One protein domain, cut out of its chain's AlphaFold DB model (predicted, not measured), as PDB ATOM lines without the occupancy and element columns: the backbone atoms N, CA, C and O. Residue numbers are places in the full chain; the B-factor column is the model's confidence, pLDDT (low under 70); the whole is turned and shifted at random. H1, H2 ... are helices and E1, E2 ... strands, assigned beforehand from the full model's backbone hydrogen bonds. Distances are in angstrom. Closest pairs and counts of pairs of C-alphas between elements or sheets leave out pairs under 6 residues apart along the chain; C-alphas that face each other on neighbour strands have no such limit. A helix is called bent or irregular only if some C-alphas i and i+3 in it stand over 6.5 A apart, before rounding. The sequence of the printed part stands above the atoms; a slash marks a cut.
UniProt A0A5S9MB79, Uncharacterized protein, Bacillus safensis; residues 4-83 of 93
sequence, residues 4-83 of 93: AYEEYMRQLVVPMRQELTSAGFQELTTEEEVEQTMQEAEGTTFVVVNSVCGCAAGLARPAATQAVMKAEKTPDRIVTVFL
ATOM      1  N   ALA A   4     195.168 235.200 209.007       84.25
ATOM      2  CA  ALA A   4     196.440 235.916 208.923       84.25
ATOM      3  C   ALA A   4     196.840 236.620 210.234       84.25
ATOM      4  O   ALA A   4     198.024 236.704 210.548       84.25
ATOM      5  N   TYR A   5     195.872 237.124 211.006       84.06
ATOM      6  CA  TYR A   5     196.145 237.769 212.291       84.06
ATOM      7  C   TYR A   5     196.574 236.748 213.348       84.06
ATOM      8  O   TYR A   5     197.502 236.999 214.112       84.06
ATOM      9  N   GLU A   6     195.924 235.583 213.375       81.38
ATOM     10  CA  GLU A   6     196.267 234.509 214.309       81.38
ATOM     11  C   GLU A   6     197.666 233.954 214.033       81.38
ATOM     12  O   GLU A   6     198.452 233.814 214.968       81.38
ATOM     13  N   GLU A   7     198.017 233.736 212.764       84.50
ATOM     14  CA  GLU A   7     199.363 233.291 212.392       84.50
ATOM     15  C   GLU A   7     200.424 234.351 212.713       84.50
ATOM     16  O   GLU A   7     201.461 234.036 213.294       84.50
ATOM     17  N   TYR A   8     200.147 235.629 212.438       86.12
ATOM     18  CA  TYR A   8     201.052 236.721 212.804       86.12
ATOM     19  C   TYR A   8     201.315 236.767 214.315       86.12
ATOM     20  O   TYR A   8     202.463 236.835 214.758       86.12
ATOM     21  N   MET A   9     200.255 236.675 215.122       83.69
ATOM     22  CA  MET A   9     200.380 236.655 216.578       83.69
ATOM     23  C   MET A   9     201.091 235.392 217.069       83.69
ATOM     24  O   MET A   9     201.892 235.479 217.998       83.69
ATOM     25  N   ARG A  10     200.855 234.237 216.432       83.75
ATOM     26  CA  ARG A  10     201.543 232.980 216.746       83.75
ATOM     27  C   ARG A  10     203.048 233.116 216.551       83.75
ATOM     28  O   ARG A  10     203.788 232.743 217.455       83.75
ATOM     29  N   GLN A  11     203.488 233.696 215.435       87.00
ATOM     30  CA  GLN A  11     204.907 233.941 215.159       87.00
ATOM     31  C   GLN A  11     205.516 234.956 216.140       87.00
ATOM     32  O   GLN A  11     206.627 234.762 216.628       87.00
ATOM     33  N   LEU A  12     204.771 236.005 216.500       87.50
ATOM     34  CA  LEU A  12     205.248 237.059 217.401       87.50
ATOM     35  C   LEU A  12     205.533 236.553 218.825       87.50
ATOM     36  O   LEU A  12     206.453 237.040 219.483       87.50
ATOM     37  N   VAL A  13     204.765 235.573 219.312       87.88
ATOM     38  CA  VAL A  13     204.933 235.036 220.673       87.88
ATOM     39  C   VAL A  13     205.993 233.937 220.777       87.88
ATOM     40  O   VAL A  13     206.412 233.633 221.892       87.88
ATOM     41  N   VAL A  14     206.467 233.368 219.660       88.88
ATOM     42  CA  VAL A  14     207.527 232.336 219.643       88.88
ATOM     43  C   VAL A  14     208.748 232.722 220.492       88.88
ATOM     44  O   VAL A  14     209.077 231.953 221.397       88.88
ATOM     45  N   PRO A  15     209.395 233.893 220.301       89.69
ATOM     46  CA  PRO A  15     210.571 234.253 221.096       89.69
ATOM     47  C   PRO A  15     210.257 234.387 222.593       89.69
ATOM     48  O   PRO A  15     211.079 234.056 223.440       89.69
ATOM     49  N   MET A  16     209.040 234.818 222.935       89.00
ATOM     50  CA  MET A  16     208.615 234.989 224.329       89.00
ATOM     51  C   MET A  16     208.389 233.655 225.047       89.00
ATOM     52  O   MET A  16     208.530 233.584 226.268       89.00
ATOM     53  N   ARG A  17     208.003 232.613 224.300       88.88
ATOM     54  CA  ARG A  17     207.879 231.238 224.801       88.88
ATOM     55  C   ARG A  17     209.256 230.598 224.938       88.88
ATOM     56  O   ARG A  17     209.571 230.047 225.989       88.88
ATOM     57  N   GLN A  18     210.098 230.771 223.917       90.38
ATOM     58  CA  GLN A  18     211.467 230.252 223.885       90.38
ATOM     59  C   GLN A  18     212.323 230.734 225.058       90.38
ATOM     60  O   GLN A  18     213.143 229.966 225.552       90.38
ATOM     61  N   GLU A  19     212.123 231.961 225.542       89.50
ATOM     62  CA  GLU A  19     212.858 232.496 226.696       89.50
ATOM     63  C   GLU A  19     212.669 231.649 227.969       89.50
ATOM     64  O   GLU A  19     213.622 231.423 228.711       89.50
ATOM     65  N   LEU A  20     211.455 231.137 228.203       89.50
ATOM     66  CA  LEU A  20     211.159 230.276 229.350       89.50
ATOM     67  C   LEU A  20     211.469 228.806 229.053       89.50
ATOM     68  O   LEU A  20     212.081 228.136 229.882       89.50
ATOM     69  N   THR A  21     211.112 228.296 227.872       91.00
ATOM     70  CA  THR A  21     211.360 226.881 227.545       91.00
ATOM     71  C   THR A  21     212.851 226.560 227.444       91.00
ATOM     72  O   THR A  21     213.277 225.498 227.891       91.00
ATOM     73  N   SER A  22     213.679 227.501 226.975       89.75
ATOM     74  CA  SER A  22     215.145 227.347 226.968       89.75
ATOM     75  C   SER A  22     215.751 227.333 228.374       89.75
ATOM     76  O   SER A  22     216.842 226.808 228.566       89.75
ATOM     77  N   ALA A  23     215.051 227.892 229.365       88.81
ATOM     78  CA  ALA A  23     215.439 227.840 230.771       88.81
ATOM     79  C   ALA A  23     214.895 226.596 231.503       88.81
ATOM     80  O   ALA A  23     215.061 226.487 232.715       88.81
ATOM     81  N   GLY A  24     214.255 225.667 230.782       88.75
ATOM     82  CA  GLY A  24     213.755 224.399 231.315       88.75
ATOM     83  C   GLY A  24     212.282 224.402 231.725       88.75
ATOM     84  O   GLY A  24     211.797 223.377 232.191       88.75
ATOM     85  N   PHE A  25     211.549 225.508 231.547       91.62
ATOM     86  CA  PHE A  25     210.116 225.533 231.844       91.62
ATOM     87  C   PHE A  25     209.338 224.687 230.835       91.62
ATOM     88  O   PHE A  25     209.449 224.890 229.625       91.62
ATOM     89  N   GLN A  26     208.491 223.788 231.332       90.56
ATOM     90  CA  GLN A  26     207.552 223.048 230.500       90.56
ATOM     91  C   GLN A  26     206.357 223.937 230.146       90.56
ATOM     92  O   GLN A  26     205.682 224.474 231.024       90.56
ATOM     93  N   GLU A  27     206.097 224.113 228.854       90.44
ATOM     94  CA  GLU A  27     204.954 224.892 228.387       90.44
ATOM     95  C   GLU A  27     203.683 224.040 228.371       90.44
ATOM     96  O   GLU A  27     203.666 222.964 227.780       90.44
ATOM     97  N   LEU A  28     202.625 224.552 229.001       89.25
ATOM     98  CA  LEU A  28     201.294 223.953 229.001       89.25
ATOM     99  C   LEU A  28     200.399 224.767 228.065       89.25
ATOM    100  O   LEU A  28     200.248 225.987 228.215       89.25
ATOM    101  N   THR A  29     199.837 224.092 227.071       85.94
ATOM    102  CA  THR A  29     199.097 224.704 225.965       85.94
ATOM    103  C   THR A  29     197.608 224.381 225.981       85.94
ATOM    104  O   THR A  29     196.823 225.160 225.433       85.94
ATOM    105  N   THR A  30     197.208 223.285 226.629       85.75
ATOM    106  CA  THR A  30     195.814 222.822 226.700       85.75
ATOM    107  C   THR A  30     195.259 222.858 228.128       85.75
ATOM    108  O   THR A  30     196.003 223.053 229.089       85.75
ATOM    109  N   GLU A  31     193.932 222.746 228.288       83.44
ATOM    110  CA  GLU A  31     193.321 222.678 229.633       83.44
ATOM    111  C   GLU A  31     193.683 221.365 230.307       83.44
ATOM    112  O   GLU A  31     194.010 221.340 231.490       83.44
ATOM    113  N   GLU A  32     193.663 220.294 229.522       83.19
ATOM    114  CA  GLU A  32     193.938 218.937 229.952       83.19
ATOM    115  C   GLU A  32     195.379 218.809 230.457       83.19
ATOM    116  O   GLU A  32     195.602 218.225 231.511       83.19
ATOM    117  N   GLU A  33     196.349 219.427 229.771       83.31
ATOM    118  CA  GLU A  33     197.746 219.474 230.221       83.31
ATOM    119  C   GLU A  33     197.885 220.198 231.565       83.31
ATOM    120  O   GLU A  33     198.651 219.764 232.426       83.31
ATOM    121  N   VAL A  34     197.139 221.288 231.772       85.94
ATOM    122  CA  VAL A  34     197.139 222.022 233.044       85.94
ATOM    123  C   VAL A  34     196.511 221.185 234.150       85.94
ATOM    124  O   VAL A  34     197.094 221.065 235.225       85.94
ATOM    125  N   GLU A  35     195.348 220.597 233.898       86.12
ATOM    126  CA  GLU A  35     194.635 219.790 234.881       86.12
ATOM    127  C   GLU A  35     195.438 218.545 235.271       86.12
ATOM    128  O   GLU A  35     195.630 218.294 236.460       86.12
ATOM    129  N   GLN A  36     196.001 217.833 234.293       87.62
ATOM    130  CA  GLN A  36     196.867 216.684 234.533       87.62
ATOM    131  C   GLN A  36     198.118 217.082 235.322       87.62
ATOM    132  O   GLN A  36     198.441 216.443 236.321       87.62
ATOM    133  N   THR A  37     198.782 218.179 234.941       85.94
ATOM    134  CA  THR A  37     199.963 218.669 235.668       85.94
ATOM    135  C   THR A  37     199.629 218.981 237.124       85.94
ATOM    136  O   THR A  37     200.432 218.683 238.002       85.94
ATOM    137  N   MET A  38     198.455 219.558 237.397       84.75
ATOM    138  CA  MET A  38     198.013 219.881 238.757       84.75
ATOM    139  C   MET A  38     197.605 218.642 239.561       84.75
ATOM    140  O   MET A  38     197.829 218.612 240.767       84.75
ATOM    141  N   GLN A  39     197.026 217.623 238.921       87.56
ATOM    142  CA  GLN A  39     196.663 216.360 239.575       87.56
ATOM    143  C   GLN A  39     197.893 215.502 239.904       87.56
ATOM    144  O   GLN A  39     197.938 214.867 240.953       87.56
ATOM    145  N   GLU A  40     198.899 215.509 239.030       86.12
ATOM    146  CA  GLU A  40     200.159 214.774 239.196       86.12
ATOM    147  C   GLU A  40     201.227 215.569 239.967       86.12
ATOM    148  O   GLU A  40     202.353 215.087 240.153       86.12
ATOM    149  N   ALA A  41     200.921 216.806 240.371       80.56
ATOM    150  CA  ALA A  41     201.851 217.676 241.078       80.56
ATOM    151  C   ALA A  41     202.113 217.156 242.498       80.56
ATOM    152  O   ALA A  41     201.375 217.433 243.441       80.56
ATOM    153  N   GLU A  42     203.229 216.454 242.657       82.75
ATOM    154  CA  GLU A  42     203.818 216.123 243.950       82.75
ATOM    155  C   GLU A  42     205.003 217.058 244.231       82.75
ATOM    156  O   GLU A  42     205.801 217.346 243.335       82.75
ATOM    157  N   GLY A  43     205.114 217.554 245.466       86.19
ATOM    158  CA  GLY A  43     206.178 218.478 245.868       86.19
ATOM    159  C   GLY A  43     205.879 219.942 245.531       86.19
ATOM    160  O   GLY A  43     204.783 220.446 245.778       86.19
ATOM    161  N   THR A  44     206.881 220.657 245.022       89.69
ATOM    162  CA  THR A  44     206.812 222.098 244.755       89.69
ATOM    163  C   THR A  44     206.816 222.394 243.260       89.69
ATOM    164  O   THR A  44     207.745 222.046 242.535       89.69
ATOM    165  N   THR A  45     205.773 223.082 242.793       90.62
ATOM    166  CA  THR A  45     205.650 223.492 241.388       90.62
ATOM    167  C   THR A  45     205.759 225.006 241.275       90.62
ATOM    168  O   THR A  45     205.008 225.744 241.912       90.62
ATOM    169  N   PHE A  46     206.684 225.480 240.447       90.62
ATOM    170  CA  PHE A  46     206.810 226.889 240.108       90.62
ATOM    171  C   PHE A  46     206.144 227.165 238.763       90.62
ATOM    172  O   PHE A  46     206.607 226.721 237.711       90.62
ATOM    173  N   VAL A  47     205.035 227.899 238.822       90.56
ATOM    174  CA  VAL A  47     204.195 228.220 237.668       90.56
ATOM    175  C   VAL A  47     204.437 229.665 237.250       90.56
ATOM    176  O   VAL A  47     204.188 230.592 238.021       90.56
ATOM    177  N   VAL A  48     204.865 229.871 236.007       90.25
ATOM    178  CA  VAL A  48     205.021 231.207 235.421       90.25
ATOM    179  C   VAL A  48     203.896 231.467 234.433       90.25
ATOM    180  O   VAL A  48     203.850 230.901 233.338       90.25
ATOM    181  N   VAL A  49     203.002 232.378 234.805       89.19
ATOM    182  CA  VAL A  49     201.953 232.876 233.915       89.19
ATOM    183  C   VAL A  49     202.564 233.925 232.984       89.19
ATOM    184  O   VAL A  49     202.787 235.075 233.365       89.19
ATOM    185  N   ASN A  50     202.886 233.510 231.763       86.81
ATOM    186  CA  ASN A  50     203.547 234.340 230.768       86.81
ATOM    187  C   ASN A  50     202.529 235.199 230.001       86.81
ATOM    188  O   ASN A  50     201.379 234.813 229.786       86.81
ATOM    189  N   SER A  51     202.954 236.384 229.568       86.38
ATOM    190  CA  SER A  51     202.130 237.320 228.799       86.38
ATOM    191  C   SER A  51     202.987 238.132 227.827       86.38
ATOM    192  O   SER A  51     204.217 238.139 227.911       86.38
ATOM    193  N   VAL A  52     202.338 238.854 226.910       86.19
ATOM    194  CA  VAL A  52     203.032 239.786 226.001       86.19
ATOM    195  C   VAL A  52     203.290 241.162 226.618       86.19
ATOM    196  O   VAL A  52     203.858 242.029 225.960       86.19
ATOM    197  N   CYS A  53     202.847 241.401 227.855       85.62
ATOM    198  CA  CYS A  53     203.009 242.695 228.506       85.62
ATOM    199  C   CYS A  53     204.494 243.013 228.730       85.62
ATOM    200  O   CYS A  53     205.290 242.135 229.065       85.62
ATOM    201  N   GLY A  54     204.868 244.291 228.622       80.38
ATOM    202  CA  GLY A  54     206.262 244.724 228.787       80.38
ATOM    203  C   GLY A  54     206.869 244.380 230.155       80.38
ATOM    204  O   GLY A  54     208.063 244.107 230.244       80.38
ATOM    205  N   CYS A  55     206.057 244.302 231.214       83.44
ATOM    206  CA  CYS A  55     206.509 243.851 232.533       83.44
ATOM    207  C   CYS A  55     206.915 242.368 232.550       83.44
ATOM    208  O   CYS A  55     207.840 241.995 233.271       83.44
ATOM    209  N   ALA A  56     206.278 241.525 231.733       83.69
ATOM    210  CA  ALA A  56     206.665 240.127 231.614       83.69
ATOM    211  C   ALA A  56     208.037 239.997 230.944       83.69
ATOM    212  O   ALA A  56     208.859 239.204 231.394       83.69
ATOM    213  N   ALA A  57     208.301 240.831 229.933       82.88
ATOM    214  CA  ALA A  57     209.581 240.872 229.236       82.88
ATOM    215  C   ALA A  57     210.721 241.437 230.096       82.88
ATOM    216  O   ALA A  57     211.805 240.872 230.120       82.88
ATOM    217  N   GLY A  58     210.489 242.548 230.801       84.44
ATOM    218  CA  GLY A  58     211.551 243.228 231.549       84.44
ATOM    219  C   GLY A  58     211.823 242.664 232.942       84.44
ATOM    220  O   GLY A  58     212.903 242.886 233.481       84.44
ATOM    221  N   LEU A  59     210.849 241.976 233.547       87.75
ATOM    222  CA  LEU A  59     210.921 241.568 234.951       87.75
ATOM    223  C   LEU A  59     210.597 240.088 235.131       87.75
ATOM    224  O   LEU A  59     211.445 239.344 235.608       87.75
ATOM    225  N   ALA A  60     209.395 239.648 234.748       88.06
ATOM    226  CA  ALA A  60     208.911 238.328 235.154       88.06
ATOM    227  C   ALA A  60     209.723 237.173 234.547       88.06
ATOM    228  O   ALA A  60     210.153 236.290 235.286       88.06
ATOM    229  N   ARG A  61     209.969 237.183 233.227       89.44
ATOM    230  CA  ARG A  61     210.752 236.123 232.570       89.44
ATOM    231  C   ARG A  61     212.218 236.131 233.015       89.44
ATOM    232  O   ARG A  61     212.670 235.083 233.473       89.44
ATOM    233  N   PRO A  62     212.939 237.272 233.027       90.25
ATOM    234  CA  PRO A  62     214.313 237.306 233.529       90.25
ATOM    235  C   PRO A  62     214.436 236.908 235.003       90.25
ATOM    236  O   PRO A  62     215.384 236.226 235.380       90.25
ATOM    237  N   ALA A  63     213.485 237.315 235.851       90.31
ATOM    238  CA  ALA A  63     213.498 236.946 237.262       90.31
ATOM    239  C   ALA A  63     213.246 235.447 237.452       90.31
ATOM    240  O   ALA A  63     213.951 234.816 238.234       90.31
ATOM    241  N   ALA A  64     212.287 234.865 236.726       90.25
ATOM    242  CA  ALA A  64     211.977 233.442 236.812       90.25
ATOM    243  C   ALA A  64     213.149 232.565 236.354       90.25
ATOM    244  O   ALA A  64     213.507 231.615 237.048       90.25
ATOM    245  N   THR A  65     213.784 232.900 235.228       90.12
ATOM    246  CA  THR A  65     214.940 232.145 234.723       90.12
ATOM    247  C   THR A  65     216.136 232.255 235.664       90.12
ATOM    248  O   THR A  65     216.747 231.244 236.008       90.12
ATOM    249  N   GLN A  66     216.435 233.456 236.167       90.62
ATOM    250  CA  GLN A  66     217.514 233.642 237.136       90.62
ATOM    251  C   GLN A  66     217.230 232.963 238.476       90.62
ATOM    252  O   GLN A  66     218.162 232.434 239.078       90.62
ATOM    253  N   ALA A  67     215.979 232.961 238.942       89.56
ATOM    254  CA  ALA A  67     215.594 232.284 240.175       89.56
ATOM    255  C   ALA A  67     215.832 230.776 240.062       89.56
ATOM    256  O   ALA A  67     216.475 230.207 240.934       89.56
ATOM    257  N   VAL A  68     215.408 230.147 238.961       87.62
ATOM    258  CA  VAL A  68     215.643 228.713 238.731       87.62
ATOM    259  C   VAL A  68     217.137 228.397 238.611       87.62
ATOM    260  O   VAL A  68     217.588 227.399 239.161       87.62
ATOM    261  N   MET A  69     217.926 229.252 237.953       86.06
ATOM    262  CA  MET A  69     219.367 229.015 237.772       86.06
ATOM    263  C   MET A  69     220.216 229.257 239.027       86.06
ATOM    264  O   MET A  69     221.286 228.668 239.152       86.06
ATOM    265  N   LYS A  70     219.802 230.167 239.919       88.06
ATOM    266  CA  LYS A  70     220.610 230.600 241.077       88.06
ATOM    267  C   LYS A  70     220.097 230.091 242.421       88.06
ATOM    268  O   LYS A  70     220.800 230.249 243.416       88.06
ATOM    269  N   ALA A  71     218.881 229.555 242.493       86.25
ATOM    270  CA  ALA A  71     218.334 229.072 243.751       86.25
ATOM    271  C   ALA A  71     219.056 227.802 244.218       86.25
ATOM    272  O   ALA A  71     219.211 226.848 243.464       86.25
ATOM    273  N   GLU A  72     219.428 227.764 245.498       81.69
ATOM    274  CA  GLU A  72     219.957 226.555 246.147       81.69
ATOM    275  C   GLU A  72     218.883 225.466 246.309       81.69
ATOM    276  O   GLU A  72     219.198 224.281 246.387       81.69
ATOM    277  N   LYS A  73     217.606 225.868 246.364       84.81
ATOM    278  CA  LYS A  73     216.443 224.976 246.403       84.81
ATOM    279  C   LYS A  73     215.605 225.206 245.159       84.81
ATOM    280  O   LYS A  73     214.934 226.234 245.047       84.81
ATOM    281  N   THR A  74     215.656 224.259 244.236       84.12
ATOM    282  CA  THR A  74     214.869 224.303 243.007       84.12
ATOM    283  C   THR A  74     213.513 223.630 243.211       84.12
ATOM    284  O   THR A  74     213.444 222.631 243.928       84.12
ATOM    285  N   PRO A  75     212.444 224.145 242.582       85.69
ATOM    286  CA  PRO A  75     211.169 223.444 242.517       85.69
ATOM    287  C   PRO A  75     211.333 222.103 241.797       85.69
ATOM    288  O   PRO A  75     212.142 221.995 240.875       85.69
ATOM    289  N   ASP A  76     210.521 221.117 242.163       87.25
ATOM    290  CA  ASP A  76     210.493 219.802 241.511       87.25
ATOM    291  C   ASP A  76     209.957 219.903 240.076       87.25
ATOM    292  O   ASP A  76     210.366 219.165 239.179       87.25
ATOM    293  N   ARG A  77     209.041 220.853 239.852       88.38
ATOM    294  CA  ARG A  77     208.438 221.130 238.548       88.38
ATOM    295  C   ARG A  77     208.459 222.618 238.241       88.38
ATOM    296  O   ARG A  77     208.066 223.444 239.062       88.38
ATOM    297  N   ILE A  78     208.867 222.957 237.025       91.94
ATOM    298  CA  ILE A  78     208.847 224.321 236.499       91.94
ATOM    299  C   ILE A  78     207.989 224.346 235.238       91.94
ATOM    300  O   ILE A  78     208.287 223.677 234.251       91.94
ATOM    301  N   VAL A  79     206.887 225.092 235.277       92.44
ATOM    302  CA  VAL A  79     205.889 225.096 234.200       92.44
ATOM    303  C   VAL A  79     205.482 226.514 233.830       92.44
ATOM    304  O   VAL A  79     205.550 227.437 234.646       92.44
ATOM    305  N   THR A  80     205.059 226.718 232.586       91.88
ATOM    306  CA  THR A  80     204.591 228.016 232.102       91.88
ATOM    307  C   THR A  80     203.315 227.896 231.285       91.88
ATOM    308  O   THR A  80     203.131 226.954 230.520       91.88
ATOM    309  N   VAL A  81     202.432 228.881 231.449       90.00
ATOM    310  CA  VAL A  81     201.180 229.015 230.697       90.00
ATOM    311  C   VAL A  81     201.187 230.377 230.017       90.00
ATOM    312  O   VAL A  81     201.451 231.388 230.671       90.00
ATOM    313  N   PHE A  82     200.896 230.436 228.718       84.69
ATOM    314  CA  PHE A  82     200.943 231.684 227.950       84.69
ATOM    315  C   PHE A  82     199.552 232.298 227.747       84.69
ATOM    316  O   PHE A  82     198.697 231.727 227.072       84.69
ATOM    317  N   LEU A  83     199.333 233.509 228.262       72.12
ATOM    318  CA  LEU A  83     197.986 234.073 228.400       72.12
ATOM    319  C   LEU A  83     197.426 234.822 227.171       72.12
ATOM    320  O   LEU A  83     196.388 235.468 227.293       72.12
TER     321      LEU A  83
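This is residues 4 to 83 of the 93 residues of an uncharacterized protein of Bacillus safensis (UniProt A0A5S9MB79). A small three-stranded parallel sheet makes the core, with H3 and the later part of H1 over one face and H2 over the other. The first part of H1, residues 4 to 11, sticks out past this body as a free arm. The printed part has 80 residues, with three named helices and three named strands in the order H1 E1 H2 E2 H3 E3; the sheet runs E1 E3 E2, and the class is mixed, helices and strands. The whole is compact, with a radius of gyration of the C-alphas of 13.3 A, and spans 42 by 29 by 18 A.

H1, residues 4 to 21, is on the sheet of E1, residues 26 to 28, E3, residues 77 to 82, and E2, residues 45 to 50. Its height over the sheet is 7.5 A, and it runs along E3, at 18 degrees on the local plane. E1 and E3 are parallel, with N 26 and O 78 within hydrogen-bond range at 2.9 A. H2, residues 31 to 39, is on the opposite face from H1, at a height over the sheet of 9.8 A. The C-alphas of Leu 28 and Val 34 are the closest of E1 and H2, 6.1 A apart. E3 and E2 are parallel at 19 degrees, with N 46 and O 77 at 2.8 A. H3, residues 54 to 70, is on the same face as H1 and touches it with a shallow tilt of 30 degrees, the same way. H1 touches H3 with its residues 16 to 20 alone; the closest C-alphas of the two helices are those of Leu 20 and Arg 61, 6.7 A apart. H2 is apart from H1 and H3. E1, H2, E2 form a split strand-helix-strand unit, two strands running the same way with E3 between them; E2, H3, E3 form a strand-helix-strand unit of parallel neighbours; both crossovers are right-handed. In H2 every O i to N i+4 pair is within hydrogen-bond range; in H1 10 of 14 are, in H3 11 of 13.

H1 begins at C-alpha 4 (196.440, 235.916, 208.923) and is 25.5 A long, with a kink of 37 degrees near residue 15. It is irregular, with C-alphas 12 and 15 7.1 A apart, as is H3, with C-alphas 58 and 61 7.2 A apart. E1 is 6.5 A long, H2 12.2 A, E2 15.3 A and H3 23.6 A. E3, 16.7 A, ends at C-alpha 82 (200.943, 231.684, 227.950).

The C-alphas farthest apart are those of Ala 4 and Glu 72, 45.0 A. The printed part has no cut. The link H3 to E3 is short; the other four are tight. Mean pLDDT of the printed part is 87.0, and no printed residue is under 70.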